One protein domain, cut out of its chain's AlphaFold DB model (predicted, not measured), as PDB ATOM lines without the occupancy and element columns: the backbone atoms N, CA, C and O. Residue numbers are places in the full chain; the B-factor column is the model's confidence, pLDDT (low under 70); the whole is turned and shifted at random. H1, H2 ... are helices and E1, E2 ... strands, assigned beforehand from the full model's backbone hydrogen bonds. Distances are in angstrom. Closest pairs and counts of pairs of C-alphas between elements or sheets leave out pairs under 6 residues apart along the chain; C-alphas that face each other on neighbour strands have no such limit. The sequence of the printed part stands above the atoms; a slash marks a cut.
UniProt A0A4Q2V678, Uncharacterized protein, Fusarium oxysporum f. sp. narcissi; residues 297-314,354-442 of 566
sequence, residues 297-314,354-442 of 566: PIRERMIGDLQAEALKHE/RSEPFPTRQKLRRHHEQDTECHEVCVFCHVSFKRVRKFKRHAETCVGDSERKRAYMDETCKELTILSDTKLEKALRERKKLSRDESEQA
ATOM      1  N   PRO A 297      -4.858 -51.641  -0.777       43.88
ATOM      2  CA  PRO A 297      -5.833 -52.623  -0.275       43.88
ATOM      3  C   PRO A 297      -5.143 -53.862   0.338       43.88
ATOM      4  O   PRO A 297      -5.741 -54.638   1.070       43.88
ATOM      5  N   ILE A 298      -3.849 -54.060   0.054       42.91
ATOM      6  CA  ILE A 298      -3.096 -55.258   0.461       42.91
ATOM      7  C   ILE A 298      -2.499 -55.118   1.874       42.91
ATOM      8  O   ILE A 298      -2.289 -56.117   2.558       42.91
ATOM      9  N   ARG A 299      -2.220 -53.888   2.331       38.94
ATOM     10  CA  ARG A 299      -1.532 -53.627   3.610       38.94
ATOM     11  C   ARG A 299      -2.465 -53.760   4.805       38.94
ATOM     12  O   ARG A 299      -2.081 -54.375   5.786       38.94
ATOM     13  N   GLU A 300      -3.671 -53.206   4.709       42.25
ATOM     14  CA  GLU A 300      -4.657 -53.239   5.796       42.25
ATOM     15  C   GLU A 300      -5.188 -54.660   6.018       42.25
ATOM     16  O   GLU A 300      -5.308 -55.085   7.164       42.25
ATOM     17  N   ARG A 301      -5.355 -55.438   4.935       42.28
ATOM     18  CA  ARG A 301      -5.662 -56.877   4.995       42.28
ATOM     19  C   ARG A 301      -4.547 -57.661   5.703       42.28
ATOM     20  O   ARG A 301      -4.814 -58.346   6.679       42.28
ATOM     21  N   MET A 302      -3.283 -57.462   5.309       41.72
ATOM     22  CA  MET A 302      -2.137 -58.107   5.977       41.72
ATOM     23  C   MET A 302      -1.990 -57.704   7.450       41.72
ATOM     24  O   MET A 302      -1.648 -58.546   8.268       41.72
ATOM     25  N   ILE A 303      -2.210 -56.434   7.800       48.06
ATOM     26  CA  ILE A 303      -2.095 -55.960   9.188       48.06
ATOM     27  C   ILE A 303      -3.214 -56.553  10.051       48.06
ATOM     28  O   ILE A 303      -2.924 -57.019  11.149       48.06
ATOM     29  N   GLY A 304      -4.454 -56.593   9.553       44.53
ATOM     30  CA  GLY A 304      -5.582 -57.208  10.256       44.53
ATOM     31  C   GLY A 304      -5.382 -58.707  10.489       44.53
ATOM     32  O   GLY A 304      -5.561 -59.180  11.612       44.53
ATOM     33  N   ASP A 305      -4.918 -59.430   9.466       41.66
ATOM     34  CA  ASP A 305      -4.637 -60.867   9.554       41.66
ATOM     35  C   ASP A 305      -3.495 -61.156  10.550       41.66
ATOM     36  O   ASP A 305      -3.614 -62.034  11.406       41.66
ATOM     37  N   LEU A 306      -2.420 -60.357  10.521       46.25
ATOM     38  CA  LEU A 306      -1.269 -60.511  11.420       46.25
ATOM     39  C   LEU A 306      -1.566 -60.091  12.866       46.25
ATOM     40  O   LEU A 306      -1.035 -60.694  13.797       46.25
ATOM     41  N   GLN A 307      -2.411 -59.080  13.086       48.12
ATOM     42  CA  GLN A 307      -2.851 -58.673  14.428       48.12
ATOM     43  C   GLN A 307      -3.801 -59.707  15.045       48.12
ATOM     44  O   GLN A 307      -3.681 -60.017  16.230       48.12
ATOM     45  N   ALA A 308      -4.697 -60.292  14.243       49.12
ATOM     46  CA  ALA A 308      -5.563 -61.386  14.674       49.12
ATOM     47  C   ALA A 308      -4.767 -62.655  15.017       49.12
ATOM     48  O   ALA A 308      -5.163 -63.416  15.901       49.12
ATOM     49  N   GLU A 309      -3.639 -62.888  14.348       49.50
ATOM     50  CA  GLU A 309      -2.743 -64.010  14.629       49.50
ATOM     51  C   GLU A 309      -1.830 -63.742  15.841       49.50
ATOM     52  O   GLU A 309      -1.665 -64.621  16.687       49.50
ATOM     53  N   ALA A 310      -1.340 -62.512  16.025       46.03
ATOM     54  CA  ALA A 310      -0.594 -62.105  17.222       46.03
ATOM     55  C   ALA A 310      -1.439 -62.211  18.508       46.03
ATOM     56  O   ALA A 310      -0.964 -62.743  19.509       46.03
ATOM     57  N   LEU A 311      -2.719 -61.821  18.462       52.53
ATOM     58  CA  LEU A 311      -3.663 -61.989  19.577       52.53
ATOM     59  C   LEU A 311      -3.924 -63.464  19.927       52.53
ATOM     60  O   LEU A 311      -4.201 -63.785  21.082       52.53
ATOM     61  N   LYS A 312      -3.806 -64.382  18.957       51.22
ATOM     62  CA  LYS A 312      -3.880 -65.833  19.209       51.22
ATOM     63  C   LYS A 312      -2.605 -66.373  19.860       51.22
ATOM     64  O   LYS A 312      -2.683 -67.330  20.628       51.22
ATOM     65  N   HIS A 313      -1.450 -65.770  19.584       44.66
ATOM     66  CA  HIS A 313      -0.168 -66.166  20.172       44.66
ATOM     67  C   HIS A 313       0.080 -65.560  21.563       44.66
ATOM     68  O   HIS A 313       0.669 -66.233  22.406       44.66
ATOM     69  N   GLU A 314      -0.437 -64.361  21.858       48.16
ATOM     70  CA  GLU A 314      -0.385 -63.762  23.204       48.16
ATOM     71  C   GLU A 314      -1.198 -64.561  24.245       48.16
ATOM     72  O   GLU A 314      -0.886 -64.521  25.430       48.16
ATOM     73  N   ARG A 354      15.222 -34.202  29.948       75.56
ATOM     74  CA  ARG A 354      16.660 -34.034  29.733       75.56
ATOM     75  C   ARG A 354      16.968 -32.572  29.408       75.56
ATOM     76  O   ARG A 354      16.536 -32.048  28.386       75.56
ATOM     77  N   SER A 355      17.759 -31.933  30.263       63.12
ATOM     78  CA  SER A 355      18.186 -30.536  30.113       63.12
ATOM     79  C   SER A 355      19.445 -30.366  29.257       63.12
ATOM     80  O   SER A 355      19.688 -29.279  28.735       63.12
ATOM     81  N   GLU A 356      20.237 -31.426  29.089       79.00
ATOM     82  CA  GLU A 356      21.458 -31.401  28.284       79.00
ATOM     83  C   GLU A 356      21.161 -31.393  26.773       79.00
ATOM     84  O   GLU A 356      20.438 -32.274  26.292       79.00
ATOM     85  N   PRO A 357      21.741 -30.454  25.999       82.00
ATOM     86  CA  PRO A 357      21.603 -30.422  24.546       82.00
ATOM     87  C   PRO A 357      22.283 -31.609  23.860       82.00
ATOM     88  O   PRO A 357      23.362 -32.054  24.252       82.00
ATOM     89  N   PHE A 358      21.678 -32.090  22.778       83.69
ATOM     90  CA  PHE A 358      22.270 -33.095  21.909       83.69
ATOM     91  C   PHE A 358      23.328 -32.454  21.000       83.69
ATOM     92  O   PHE A 358      23.087 -31.388  20.433       83.69
ATOM     93  N   PRO A 359      24.482 -33.108  20.790       80.75
ATOM     94  CA  PRO A 359      25.561 -32.530  19.991       80.75
ATOM     95  C   PRO A 359      25.262 -32.542  18.485       80.75
ATOM     96  O   PRO A 359      25.879 -31.794  17.738       80.75
ATOM     97  N   THR A 360      24.318 -33.373  18.022       83.75
ATOM     98  CA  THR A 360      23.878 -33.398  16.620       83.75
ATOM     99  C   THR A 360      22.372 -33.617  16.514       83.75
ATOM    100  O   THR A 360      21.754 -34.289  17.346       83.75
ATOM    101  N   ARG A 361      21.772 -33.111  15.430       79.12
ATOM    102  CA  ARG A 361      20.345 -33.317  15.123       79.12
ATOM    103  C   ARG A 361      20.009 -34.793  14.915       79.12
ATOM    104  O   ARG A 361      18.918 -35.232  15.252       79.12
ATOM    105  N   GLN A 362      20.957 -35.579  14.404       81.69
ATOM    106  CA  GLN A 362      20.791 -37.023  14.243       81.69
ATOM    107  C   GLN A 362      20.706 -37.750  15.594       81.69
ATOM    108  O   GLN A 362      19.881 -38.646  15.748       81.69
ATOM    109  N   LYS A 363      21.504 -37.347  16.592       83.75
ATOM    110  CA  LYS A 363      21.416 -37.902  17.953       83.75
ATOM    111  C   LYS A 363      20.097 -37.522  18.629       83.75
ATOM    112  O   LYS A 363      19.480 -38.381  19.252       83.75
ATOM    113  N   LEU A 364      19.625 -36.290  18.427       84.44
ATOM    114  CA  LEU A 364      18.295 -35.865  18.871       84.44
ATOM    115  C   LEU A 364      17.177 -36.698  18.219       84.44
ATOM    116  O   LEU A 364      16.287 -37.163  18.923       84.44
ATOM    117  N   ARG A 365      17.248 -36.943  16.903       84.69
ATOM    118  CA  ARG A 365      16.297 -37.808  16.181       84.69
ATOM    119  C   ARG A 365      16.261 -39.223  16.749       84.69
ATOM    120  O   ARG A 365      15.200 -39.695  17.140       84.69
ATOM    121  N   ARG A 366      17.423 -39.872  16.882       83.94
ATOM    122  CA  ARG A 366      17.527 -41.234  17.442       83.94
ATOM    123  C   ARG A 366      16.954 -41.326  18.855       83.94
ATOM    124  O   ARG A 366      16.342 -42.332  19.195       83.94
ATOM    125  N   HIS A 367      17.156 -40.292  19.665       85.38
ATOM    126  CA  HIS A 367      16.566 -40.216  20.993       85.38
ATOM    127  C   HIS A 367      15.042 -40.040  20.929       85.38
ATOM    128  O   HIS A 367      14.315 -40.781  21.578       85.38
ATOM    129  N   HIS A 368      14.537 -39.140  20.082       84.88
ATOM    130  CA  HIS A 368      13.095 -38.946  19.916       84.88
ATOM    131  C   HIS A 368      12.376 -40.210  19.410       84.88
ATOM    132  O   HIS A 368      11.256 -40.495  19.828       84.88
ATOM    133  N   GLU A 369      13.023 -41.029  18.579       85.31
ATOM    134  CA  GLU A 369      12.501 -42.338  18.157       85.31
ATOM    135  C   GLU A 369      12.350 -43.343  19.318       85.31
ATOM    136  O   GLU A 369      11.549 -44.277  19.220       85.31
ATOM    137  N   GLN A 370      13.111 -43.193  20.410       84.75
ATOM    138  CA  GLN A 370      12.954 -44.011  21.624       84.75
ATOM    139  C   GLN A 370      11.704 -43.613  22.415       84.75
ATOM    140  O   GLN A 370      11.092 -44.474  23.047       84.75
ATOM    141  N   ASP A 371      11.305 -42.345  22.317       79.19
ATOM    142  CA  ASP A 371      10.127 -41.782  22.981       79.19
ATOM    143  C   ASP A 371       8.878 -41.807  22.084       79.19
ATOM    144  O   ASP A 371       7.752 -41.701  22.568       79.19
ATOM    145  N   THR A 372       9.040 -42.006  20.773       82.12
ATOM    146  CA  THR A 372       7.923 -42.092  19.826       82.12
ATOM    147  C   THR A 372       7.229 -43.449  19.948       82.12
ATOM    148  O   THR A 372       7.842 -44.505  19.759       82.12
ATOM    149  N   GLU A 373       5.934 -43.419  20.260       84.56
ATOM    150  CA  GLU A 373       5.074 -44.605  20.284       84.56
ATOM    151  C   GLU A 373       5.003 -45.281  18.911       84.56
ATOM    152  O   GLU A 373       4.985 -44.622  17.869       84.56
ATOM    153  N   CYS A 374       4.975 -46.607  18.938       82.06
ATOM    154  CA  CYS A 374       4.828 -47.481  17.783       82.06
ATOM    155  C   CYS A 374       3.784 -48.547  18.123       82.06
ATOM    156  O   CYS A 374       3.651 -48.923  19.290       82.06
ATOM    157  N   HIS A 375       3.058 -49.015  17.113       84.12
ATOM    158  CA  HIS A 375       2.080 -50.102  17.225       84.12
ATOM    159  C   HIS A 375       2.262 -51.138  16.105       84.12
ATOM    160  O   HIS A 375       1.349 -51.898  15.796       84.12
ATOM    161  N   GLU A 376       3.440 -51.153  15.479       85.19
ATOM    162  CA  GLU A 376       3.749 -52.071  14.385       85.19
ATOM    163  C   GLU A 376       4.067 -53.478  14.902       85.19
ATOM    164  O   GLU A 376       4.619 -53.661  15.996       85.19
ATOM    165  N   VAL A 377       3.759 -54.469  14.065       82.81
ATOM    166  CA  VAL A 377       4.027 -55.893  14.295       82.81
ATOM    167  C   VAL A 377       5.005 -56.383  13.231       82.81
ATOM    168  O   VAL A 377       4.860 -56.073  12.049       82.81
ATOM    169  N   CYS A 378       6.022 -57.146  13.630       83.94
ATOM    170  CA  CYS A 378       6.951 -57.722  12.665       83.94
ATOM    171  C   CYS A 378       6.285 -58.840  11.850       83.94
ATOM    172  O   CYS A 378       5.801 -59.818  12.407       83.94
ATOM    173  N   VAL A 379       6.346 -58.761  10.521       80.62
ATOM    174  CA  VAL A 379       5.754 -59.762   9.606       80.62
ATOM    175  C   VAL A 379       6.509 -61.101   9.550       80.62
ATOM    176  O   VAL A 379       6.067 -62.046   8.885       80.62
ATOM    177  N   PHE A 380       7.691 -61.168  10.166       78.50
ATOM    178  CA  PHE A 380       8.525 -62.370  10.218       78.50
ATOM    179  C   PHE A 380       8.348 -63.146  11.524       78.50
ATOM    180  O   PHE A 380       8.248 -64.366  11.474       78.50
ATOM    181  N   CYS A 381       8.303 -62.460  12.670       80.38
ATOM    182  CA  CYS A 381       8.233 -63.103  13.990       80.38
ATOM    183  C   CYS A 381       6.996 -62.731  14.822       80.38
ATOM    184  O   CYS A 381       6.867 -63.198  15.947       80.38
ATOM    185  N   HIS A 382       6.122 -61.868  14.301       80.00
ATOM    186  CA  HIS A 382       4.857 -61.444  14.918       80.00
ATOM    187  C   HIS A 382       4.985 -60.724  16.270       80.00
ATOM    188  O   HIS A 382       3.999 -60.536  16.975       80.00
ATOM    189  N   VAL A 383       6.182 -60.246  16.619       76.56
ATOM    190  CA  VAL A 383       6.400 -59.426  17.820       76.56
ATOM    191  C   VAL A 383       5.818 -58.027  17.613       76.56
ATOM    192  O   VAL A 383       6.056 -57.402  16.575       76.56
ATOM    193  N   SER A 384       5.083 -57.525  18.609       80.00
ATOM    194  CA  SER A 384       4.530 -56.169  18.639       80.00
ATOM    195  C   SER A 384       5.496 -55.185  19.311       80.00
ATOM    196  O   SER A 384       6.138 -55.475  20.325       80.00
ATOM    197  N   PHE A 385       5.633 -53.988  18.740       85.62
ATOM    198  CA  PHE A 385       6.620 -53.008  19.191       85.62
ATOM    199  C   PHE A 385       5.962 -51.732  19.679       85.62
ATOM    200  O   PHE A 385       5.357 -51.017  18.898       85.62
ATOM    201  N   LYS A 386       6.195 -51.381  20.949       84.88
ATOM    202  CA  LYS A 386       5.650 -50.159  21.574       84.88
ATOM    203  C   LYS A 386       6.412 -48.873  21.224       84.88
ATOM    204  O   LYS A 386       5.929 -47.782  21.509       84.88
ATOM    205  N   ARG A 387       7.625 -48.974  20.661       87.12
ATOM    206  CA  ARG A 387       8.511 -47.827  20.361       87.12
ATOM    207  C   ARG A 387       9.145 -47.940  18.979       87.12
ATOM    208  O   ARG A 387       9.612 -49.020  18.610       87.12
ATOM    209  N   VAL A 388       9.240 -46.815  18.265       86.75
ATOM    210  CA  VAL A 388       9.756 -46.759  16.882       86.75
ATOM    211  C   VAL A 388      11.183 -47.292  16.799       86.75
ATOM    212  O   VAL A 388      11.474 -48.158  15.975       86.75
ATOM    213  N   ARG A 389      12.074 -46.857  17.701       88.75
ATOM    214  CA  ARG A 389      13.471 -47.317  17.688       88.75
ATOM    215  C   ARG A 389      13.606 -48.829  17.888       88.75
ATOM    216  O   ARG A 389      14.494 -49.432  17.283       88.75
ATOM    217  N   LYS A 390      12.742 -49.436  18.716       87.94
ATOM    218  CA  LYS A 390      12.742 -50.888  18.959       87.94
ATOM    219  C   LYS A 390      12.323 -51.655  17.705       87.94
ATOM    220  O   LYS A 390      13.009 -52.604  17.349       87.94
ATOM    221  N   PHE A 391      11.281 -51.195  17.009       89.12
ATOM    222  CA  PHE A 391      10.862 -51.783  15.733       89.12
ATOM    223  C   PHE A 391      11.970 -51.690  14.675       89.12
ATOM    224  O   PHE A 391      12.326 -52.696  14.075       89.12
ATOM    225  N   LYS A 392      12.587 -50.512  14.495       90.00
ATOM    226  CA  LYS A 392      13.657 -50.318  13.496       90.00
ATOM    227  C   LYS A 392      14.876 -51.208  13.760       90.00
ATOM    228  O   LYS A 392      15.362 -51.863  12.850       90.00
ATOM    229  N   ARG A 393      15.333 -51.288  15.019       89.19
ATOM    230  CA  ARG A 393      16.451 -52.172  15.402       89.19
ATOM    231  C   ARG A 393      16.116 -53.645  15.165       89.19
ATOM    232  O   ARG A 393      16.982 -54.428  14.801       89.19
ATOM    233  N   HIS A 394      14.865 -54.019  15.406       88.94
ATOM    234  CA  HIS A 394      14.404 -55.367  15.139       88.94
ATOM    235  C   HIS A 394      14.340 -55.662  13.636       88.94
ATOM    236  O   HIS A 394      14.770 -56.728  13.221       88.94
ATOM    237  N   ALA A 395      13.868 -54.725  12.813       88.06
ATOM    238  CA  ALA A 395      13.825 -54.882  11.360       88.06
ATOM    239  C   ALA A 395      15.218 -55.110  10.742       88.06
ATOM    240  O   ALA A 395      15.343 -55.868   9.788       88.06
ATOM    241  N   GLU A 396      16.266 -54.511  11.322       86.75
ATOM    242  CA  GLU A 396      17.665 -54.700  10.903       86.75
ATOM    243  C   GLU A 396      18.183 -56.130  11.157       86.75
ATOM    244  O   GLU A 396      19.071 -56.598  10.445       86.75
ATOM    245  N   THR A 397      17.656 -56.829  12.170       86.56
ATOM    246  CA  THR A 397      18.154 -58.147  12.609       86.56
ATOM    247  C   THR A 397      17.190 -59.295  12.329       86.56
ATOM    248  O   THR A 397      17.600 -60.455  12.301       86.56
ATOM    249  N   CYS A 398      15.910 -58.998  12.106       84.12
ATOM    250  CA  CYS A 398      14.889 -59.986  11.813       84.12
ATOM    251  C   CYS A 398      14.913 -60.333  10.324       84.12
ATOM    252  O   CYS A 398      14.306 -59.665   9.487       84.12
ATOM    253  N   VAL A 399      15.657 -61.389  10.002       78.88
ATOM    254  CA  VAL A 399      15.830 -61.869   8.633       78.88
ATOM    255  C   VAL A 399      14.828 -62.986   8.343       78.88
ATOM    256  O   VAL A 399      14.645 -63.899   9.143       78.88
ATOM    257  N   GLY A 400      14.215 -62.934   7.163       75.06
ATOM    258  CA  GLY A 400      13.479 -64.052   6.580       75.06
ATOM    259  C   GLY A 400      13.634 -64.093   5.061       75.06
ATOM    260  O   GLY A 400      14.092 -63.123   4.445       75.06
ATOM    261  N   ASP A 401      13.231 -65.210   4.458       72.94
ATOM    262  CA  ASP A 401      13.505 -65.527   3.045       72.94
ATOM    263  C   ASP A 401      12.536 -64.866   2.049       72.94
ATOM    264  O   ASP A 401      12.705 -64.967   0.836       72.94
ATOM    265  N   SER A 402      11.518 -64.151   2.536       79.75
ATOM    266  CA  SER A 402      10.538 -63.480   1.681       79.75
ATOM    267  C   SER A 402      10.966 -62.051   1.343       79.75
ATOM    268  O   SER A 402      10.904 -61.151   2.183       79.75
ATOM    269  N   GLU A 403      11.323 -61.828   0.077       69.38
ATOM    270  CA  GLU A 403      11.633 -60.503  -0.478       69.38
ATOM    271  C   GLU A 403      10.471 -59.513  -0.286       69.38
ATOM    272  O   GLU A 403      10.676 -58.372   0.122       69.38
ATOM    273  N   ARG A 404       9.228 -59.983  -0.458       61.88
ATOM    274  CA  ARG A 404       8.008 -59.192  -0.226       61.88
ATOM    275  C   ARG A 404       7.882 -58.722   1.226       61.88
ATOM    276  O   ARG A 404       7.556 -57.561   1.464       61.88
ATOM    277  N   LYS A 405       8.135 -59.605   2.198       72.19
ATOM    278  CA  LYS A 405       8.104 -59.253   3.628       72.19
ATOM    279  C   LYS A 405       9.237 -58.290   3.996       72.19
ATOM    280  O   LYS A 405       9.021 -57.381   4.790       72.19
ATOM    281  N   ARG A 406      10.411 -58.431   3.374       79.00
ATOM    282  CA  ARG A 406      11.547 -57.519   3.575       79.00
ATOM    283  C   ARG A 406      11.242 -56.113   3.061       79.00
ATOM    284  O   ARG A 406      11.362 -55.160   3.819       79.00
ATOM    285  N   ALA A 407      10.723 -56.000   1.837       71.94
ATOM    286  CA  ALA A 407      10.302 -54.720   1.269       71.94
ATOM    287  C   ALA A 407       9.228 -54.023   2.128       71.94
ATOM    288  O   ALA A 407       9.260 -52.806   2.295       71.94
ATOM    289  N   TYR A 408       8.302 -54.791   2.717       75.94
ATOM    290  CA  TYR A 408       7.330 -54.266   3.679       75.94
ATOM    291  C   TYR A 408       8.000 -53.698   4.939       75.94
ATOM    292  O   TYR A 408       7.668 -52.589   5.361       75.94
ATOM    293  N   MET A 409       8.935 -54.443   5.540       81.56
ATOM    294  CA  MET A 409       9.655 -54.007   6.743       81.56
ATOM    295  C   MET A 409      10.468 -52.735   6.472       81.56
ATOM    296  O   MET A 409      10.381 -51.786   7.252       81.56
ATOM    297  N   ASP A 410      11.165 -52.673   5.335       81.38
ATOM    298  CA  ASP A 410      11.954 -51.508   4.926       81.38
ATOM    299  C   ASP A 410      11.075 -50.269   4.728       81.38
ATOM    300  O   ASP A 410      11.393 -49.182   5.216       81.38
ATOM    301  N   GLU A 411       9.938 -50.420   4.044       81.75
ATOM    302  CA  GLU A 411       9.009 -49.313   3.812       81.75
ATOM    303  C   GLU A 411       8.368 -48.827   5.118       81.75
ATOM    304  O   GLU A 411       8.283 -47.625   5.363       81.75
ATOM    305  N   THR A 412       8.014 -49.750   6.014       80.69
ATOM    306  CA  THR A 412       7.495 -49.418   7.348       80.69
ATOM    307  C   THR A 412       8.536 -48.646   8.165       80.69
ATOM    308  O   THR A 412       8.216 -47.644   8.805       80.69
ATOM    309  N   CYS A 413       9.815 -49.032   8.099       84.69
ATOM    310  CA  CYS A 413      10.896 -48.277   8.734       84.69
ATOM    311  C   CYS A 413      11.048 -46.853   8.173       84.69
ATOM    312  O   CYS A 413      11.314 -45.926   8.950       84.69
ATOM    313  N   LYS A 414      10.863 -46.644   6.861       85.69
ATOM    314  CA  LYS A 414      10.880 -45.299   6.257       85.69
ATOM    315  C   LYS A 414       9.708 -44.451   6.739       85.69
ATOM    316  O   LYS A 414       9.922 -43.326   7.187       85.69
ATOM    317  N   GLU A 415       8.492 -44.991   6.712       80.25
ATOM    318  CA  GLU A 415       7.287 -44.277   7.152       80.25
ATOM    319  C   GLU A 415       7.370 -43.869   8.631       80.25
ATOM    320  O   GLU A 415       7.109 -42.714   8.974       80.25
ATOM    321  N   LEU A 416       7.823 -44.771   9.508       83.38
ATOM    322  CA  LEU A 416       8.028 -44.457  10.925       83.38
ATOM    323  C   LEU A 416       9.104 -43.383  11.145       83.38
ATOM    324  O   LEU A 416       8.991 -42.581  12.074       83.38
ATOM    325  N   THR A 417      10.128 -43.342  10.288       85.19
ATOM    326  CA  THR A 417      11.147 -42.282  10.318       85.19
ATOM    327  C   THR A 417      10.519 -40.931   9.971       85.19
ATOM    328  O   THR A 417      10.696 -39.968  10.712       85.19
ATOM    329  N   ILE A 418       9.710 -40.868   8.906       82.94
ATOM    330  CA  ILE A 418       8.987 -39.648   8.505       82.94
ATOM    331  C   ILE A 418       8.042 -39.182   9.622       82.94
ATOM    332  O   ILE A 418       7.990 -37.990   9.935       82.94
ATOM    333  N   LEU A 419       7.314 -40.111  10.247       80.69
ATOM    334  CA  LEU A 419       6.403 -39.818  11.352       80.69
ATOM    335  C   LEU A 419       7.146 -39.228  12.558       80.69
ATOM    336  O   LEU A 419       6.719 -38.202  13.094       80.69
ATOM    337  N   SER A 420       8.239 -39.867  12.988       84.19
ATOM    338  CA  SER A 420       9.031 -39.410  14.137       84.19
ATOM    339  C   SER A 420       9.667 -38.044  13.864       84.19
ATOM    340  O   SER A 420       9.546 -37.139  14.690       84.19
ATOM    341  N   ASP A 421      10.230 -37.836  12.673       82.81
ATOM    342  CA  ASP A 421      10.817 -36.553  12.278       82.81
ATOM    343  C   ASP A 421       9.765 -35.438  12.227       82.81
ATOM    344  O   ASP A 421       9.984 -34.348  12.752       82.81
ATOM    345  N   THR A 422       8.583 -35.714  11.671       83.88
ATOM    346  CA  THR A 422       7.488 -34.735  11.617       83.88
ATOM    347  C   THR A 422       7.023 -34.331  13.019       83.88
ATOM    348  O   THR A 422       6.790 -33.146  13.281       83.88
ATOM    349  N   LYS A 423       6.916 -35.297  13.944       84.94
ATOM    350  CA  LYS A 423       6.579 -35.035  15.353       84.94
ATOM    351  C   LYS A 423       7.655 -34.193  16.039       84.94
ATOM    352  O   LYS A 423       7.313 -33.214  16.705       84.94
ATOM    353  N   LEU A 424       8.929 -34.515  15.820       85.50
ATOM    354  CA  LEU A 424      10.052 -33.756  16.362       85.50
ATOM    355  C   LEU A 424      10.048 -32.306  15.861       85.50
ATOM    356  O   LEU A 424      10.129 -31.382  16.667       85.50
ATOM    357  N   GLU A 425       9.896 -32.087  14.553       85.25
ATOM    358  CA  GLU A 425       9.863 -30.741  13.967       85.25
ATOM    359  C   GLU A 425       8.709 -29.900  14.509       85.25
ATOM    360  O   GLU A 425       8.882 -28.718  14.821       85.25
ATOM    361  N   LYS A 426       7.523 -30.502  14.643       84.50
ATOM    362  CA  LYS A 426       6.359 -29.825  15.214       84.50
ATOM    363  C   LYS A 426       6.637 -29.383  16.652       84.50
ATOM    364  O   LYS A 426       6.433 -28.215  16.981       84.50
ATOM    365  N   ALA A 427       7.171 -30.283  17.473       80.44
ATOM    366  CA  ALA A 427       7.467 -30.005  18.871       80.44
ATOM    367  C   ALA A 427       8.581 -28.948  19.043       80.44
ATOM    368  O   ALA A 427       8.490 -28.074  19.908       80.44
ATOM    369  N   LEU A 428       9.602 -28.950  18.177       82.69
ATOM    370  CA  LEU A 428      10.638 -27.909  18.157       82.69
ATOM    371  C   LEU A 428      10.067 -26.530  17.784       82.69
ATOM    372  O   LEU A 428      10.419 -25.525  18.407       82.69
ATOM    373  N   ARG A 429       9.148 -26.464  16.810       83.12
ATOM    374  CA  ARG A 429       8.473 -25.211  16.418       83.12
ATOM    375  C   ARG A 429       7.596 -24.651  17.535       83.12
ATOM    376  O   ARG A 429       7.629 -23.446  17.783       83.12
ATOM    377  N   GLU A 430       6.838 -25.506  18.216       81.56
ATOM    378  CA  GLU A 430       5.993 -25.113  19.350       81.56
ATOM    379  C   GLU A 430       6.833 -24.555  20.504       81.56
ATOM    380  O   GLU A 430       6.532 -23.480  21.024       81.56
ATOM    381  N   ARG A 431       7.956 -25.202  20.830       80.38
ATOM    382  CA  ARG A 431       8.893 -24.712  21.850       80.38
ATOM    383  C   ARG A 431       9.511 -23.361  21.487       80.38
ATOM    384  O   ARG A 431       9.626 -22.488  22.346       80.38
ATOM    385  N   LYS A 432       9.883 -23.157  20.220       80.81
ATOM    386  CA  LYS A 432      10.421 -21.874  19.739       80.81
ATOM    387  C   LYS A 432       9.387 -20.750  19.834       80.81
ATOM    388  O   LYS A 432       9.742 -19.623  20.169       80.81
ATOM    389  N   LYS A 433       8.111 -21.063  19.586       81.25
ATOM    390  CA  LYS A 433       6.998 -20.127  19.771       81.25
ATOM    391  C   LYS A 433       6.834 -19.742  21.246       81.25
ATOM    392  O   LYS A 433       6.826 -18.553  21.543       81.25
ATOM    393  N   LEU A 434       6.819 -20.722  22.153       77.81
ATOM    394  CA  LEU A 434       6.729 -20.482  23.600       77.81
ATOM    395  C   LEU A 434       7.889 -19.622  24.123       77.81
ATOM    396  O   LEU A 434       7.657 -18.646  24.825       77.81
ATOM    397  N   SER A 435       9.126 -19.917  23.711       76.75
ATOM    398  CA  SER A 435      10.302 -19.129  24.113       76.75
ATOM    399  C   SER A 435      10.242 -17.674  23.627       76.75
ATOM    400  O   SER A 435      10.701 -16.764  24.327       76.75
ATOM    401  N   ARG A 436       9.662 -17.429  22.444       77.75
ATOM    402  CA  ARG A 436       9.450 -16.072  21.925       77.75
ATOM    403  C   ARG A 436       8.394 -15.328  22.739       77.75
ATOM    404  O   ARG A 436       8.645 -14.195  23.140       77.75
ATOM    405  N   ASP A 437       7.276 -15.983  23.034       77.62
ATOM    406  CA  ASP A 437       6.178 -15.405  23.812       77.62
ATOM    407  C   ASP A 437       6.627 -15.086  25.261       77.62
ATOM    408  O   ASP A 437       6.299 -14.026  25.798       77.62
ATOM    409  N   GLU A 438       7.456 -15.942  25.876       77.56
ATOM    410  CA  GLU A 438       8.082 -15.698  27.189       77.56
ATOM    411  C   GLU A 438       9.069 -14.522  27.159       77.56
ATOM    412  O   GLU A 438       9.078 -13.687  28.067       77.56
ATOM    413  N   SER A 439       9.883 -14.420  26.104       77.25
ATOM    414  CA  SER A 439      10.834 -13.315  25.933       77.25
ATOM    415  C   SER A 439      10.118 -11.975  25.730       77.25
ATOM    416  O   SER A 439      10.535 -10.959  26.290       77.25
ATOM    417  N   GLU A 440       9.012 -11.964  24.979       75.94
ATOM    418  CA  GLU A 440       8.152 -10.789  24.795       75.94
ATOM    419  C   GLU A 440       7.461 -10.381  26.107       75.94
ATOM    420  O   GLU A 440       7.415  -9.195  26.443       75.94
ATOM    421  N   GLN A 441       6.983 -11.339  26.907       71.44
ATOM    422  CA  GLN A 441       6.427 -11.055  28.236       71.44
ATOM    423  C   GLN A 441       7.480 -10.507  29.209       71.44
ATOM    424  O   GLN A 441       7.202  -9.547  29.934       71.44
ATOM    425  N   ALA A 442       8.697 -11.056  29.200       71.19
ATOM    426  CA  ALA A 442       9.799 -10.567  30.023       71.19
ATOM    427  C   ALA A 442      10.218  -9.139  29.628       71.19
ATOM    428  O   ALA A 442      10.373  -8.282  30.502       71.19
TER     429      ALA A 442
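What this domain is: This is residues 297 to 314 and 354 to 442 of the 566 residues of an uncharacterized protein of Fusarium oxysporum f. sp. narcissi (UniProt A0A4Q2V678). What is the shape? The small E1-E2 hairpin, H2 and H3 sit beside long helix H4, whose residues 426 to 442 stick out; H1 crosses beside E1. What is printed? 107 residues, mostly helix: H1 H2 E1 E2 H3 H4, the sheet antiparallel, the whole loose, radius of gyration of the C-alphas 17.9 A, spanning 59 by 26 by 26 A.

Where its parts are: Where are the strands? E1 is residues 373 to 377, E2 384 to 387. And the helices? H1, residues 297 to 314, begins at C-alpha 297 (-5.833, -52.623, -0.275); H2 is 361 to 371, H3 388 to 397. H4, residues 403 to 442, 58.5 A long, ends at C-alpha 442 (9.799, -10.567, 30.023).

How they stand to each other: How do E1 and E2 pair? N 374 and O 386 are within hydrogen-bond range, 3.0 A. What touches H4? H3, opposite ways, at a shallow tilt of 28 degrees, a helical hairpin; closest C-alphas Lys 392 and Cys 413, 5.9 A. H2 is about perpendicular, 76 degrees; closest C-alphas Glu 369 and Ser 420, 6.1 A. Are the helix backbones within O i to N i+4 range? Every pair in H4; 13 of 14 in H1, 6 of 7 in H2, 5 of 6 in H3.

The domain as a whole: Is anything cut? Residues 315 to 353 are not printed; C-alphas 314 and 354 are 34.9 A apart. Where is pLDDT under 70? Residues 297 to 314, 355, 403 to 404.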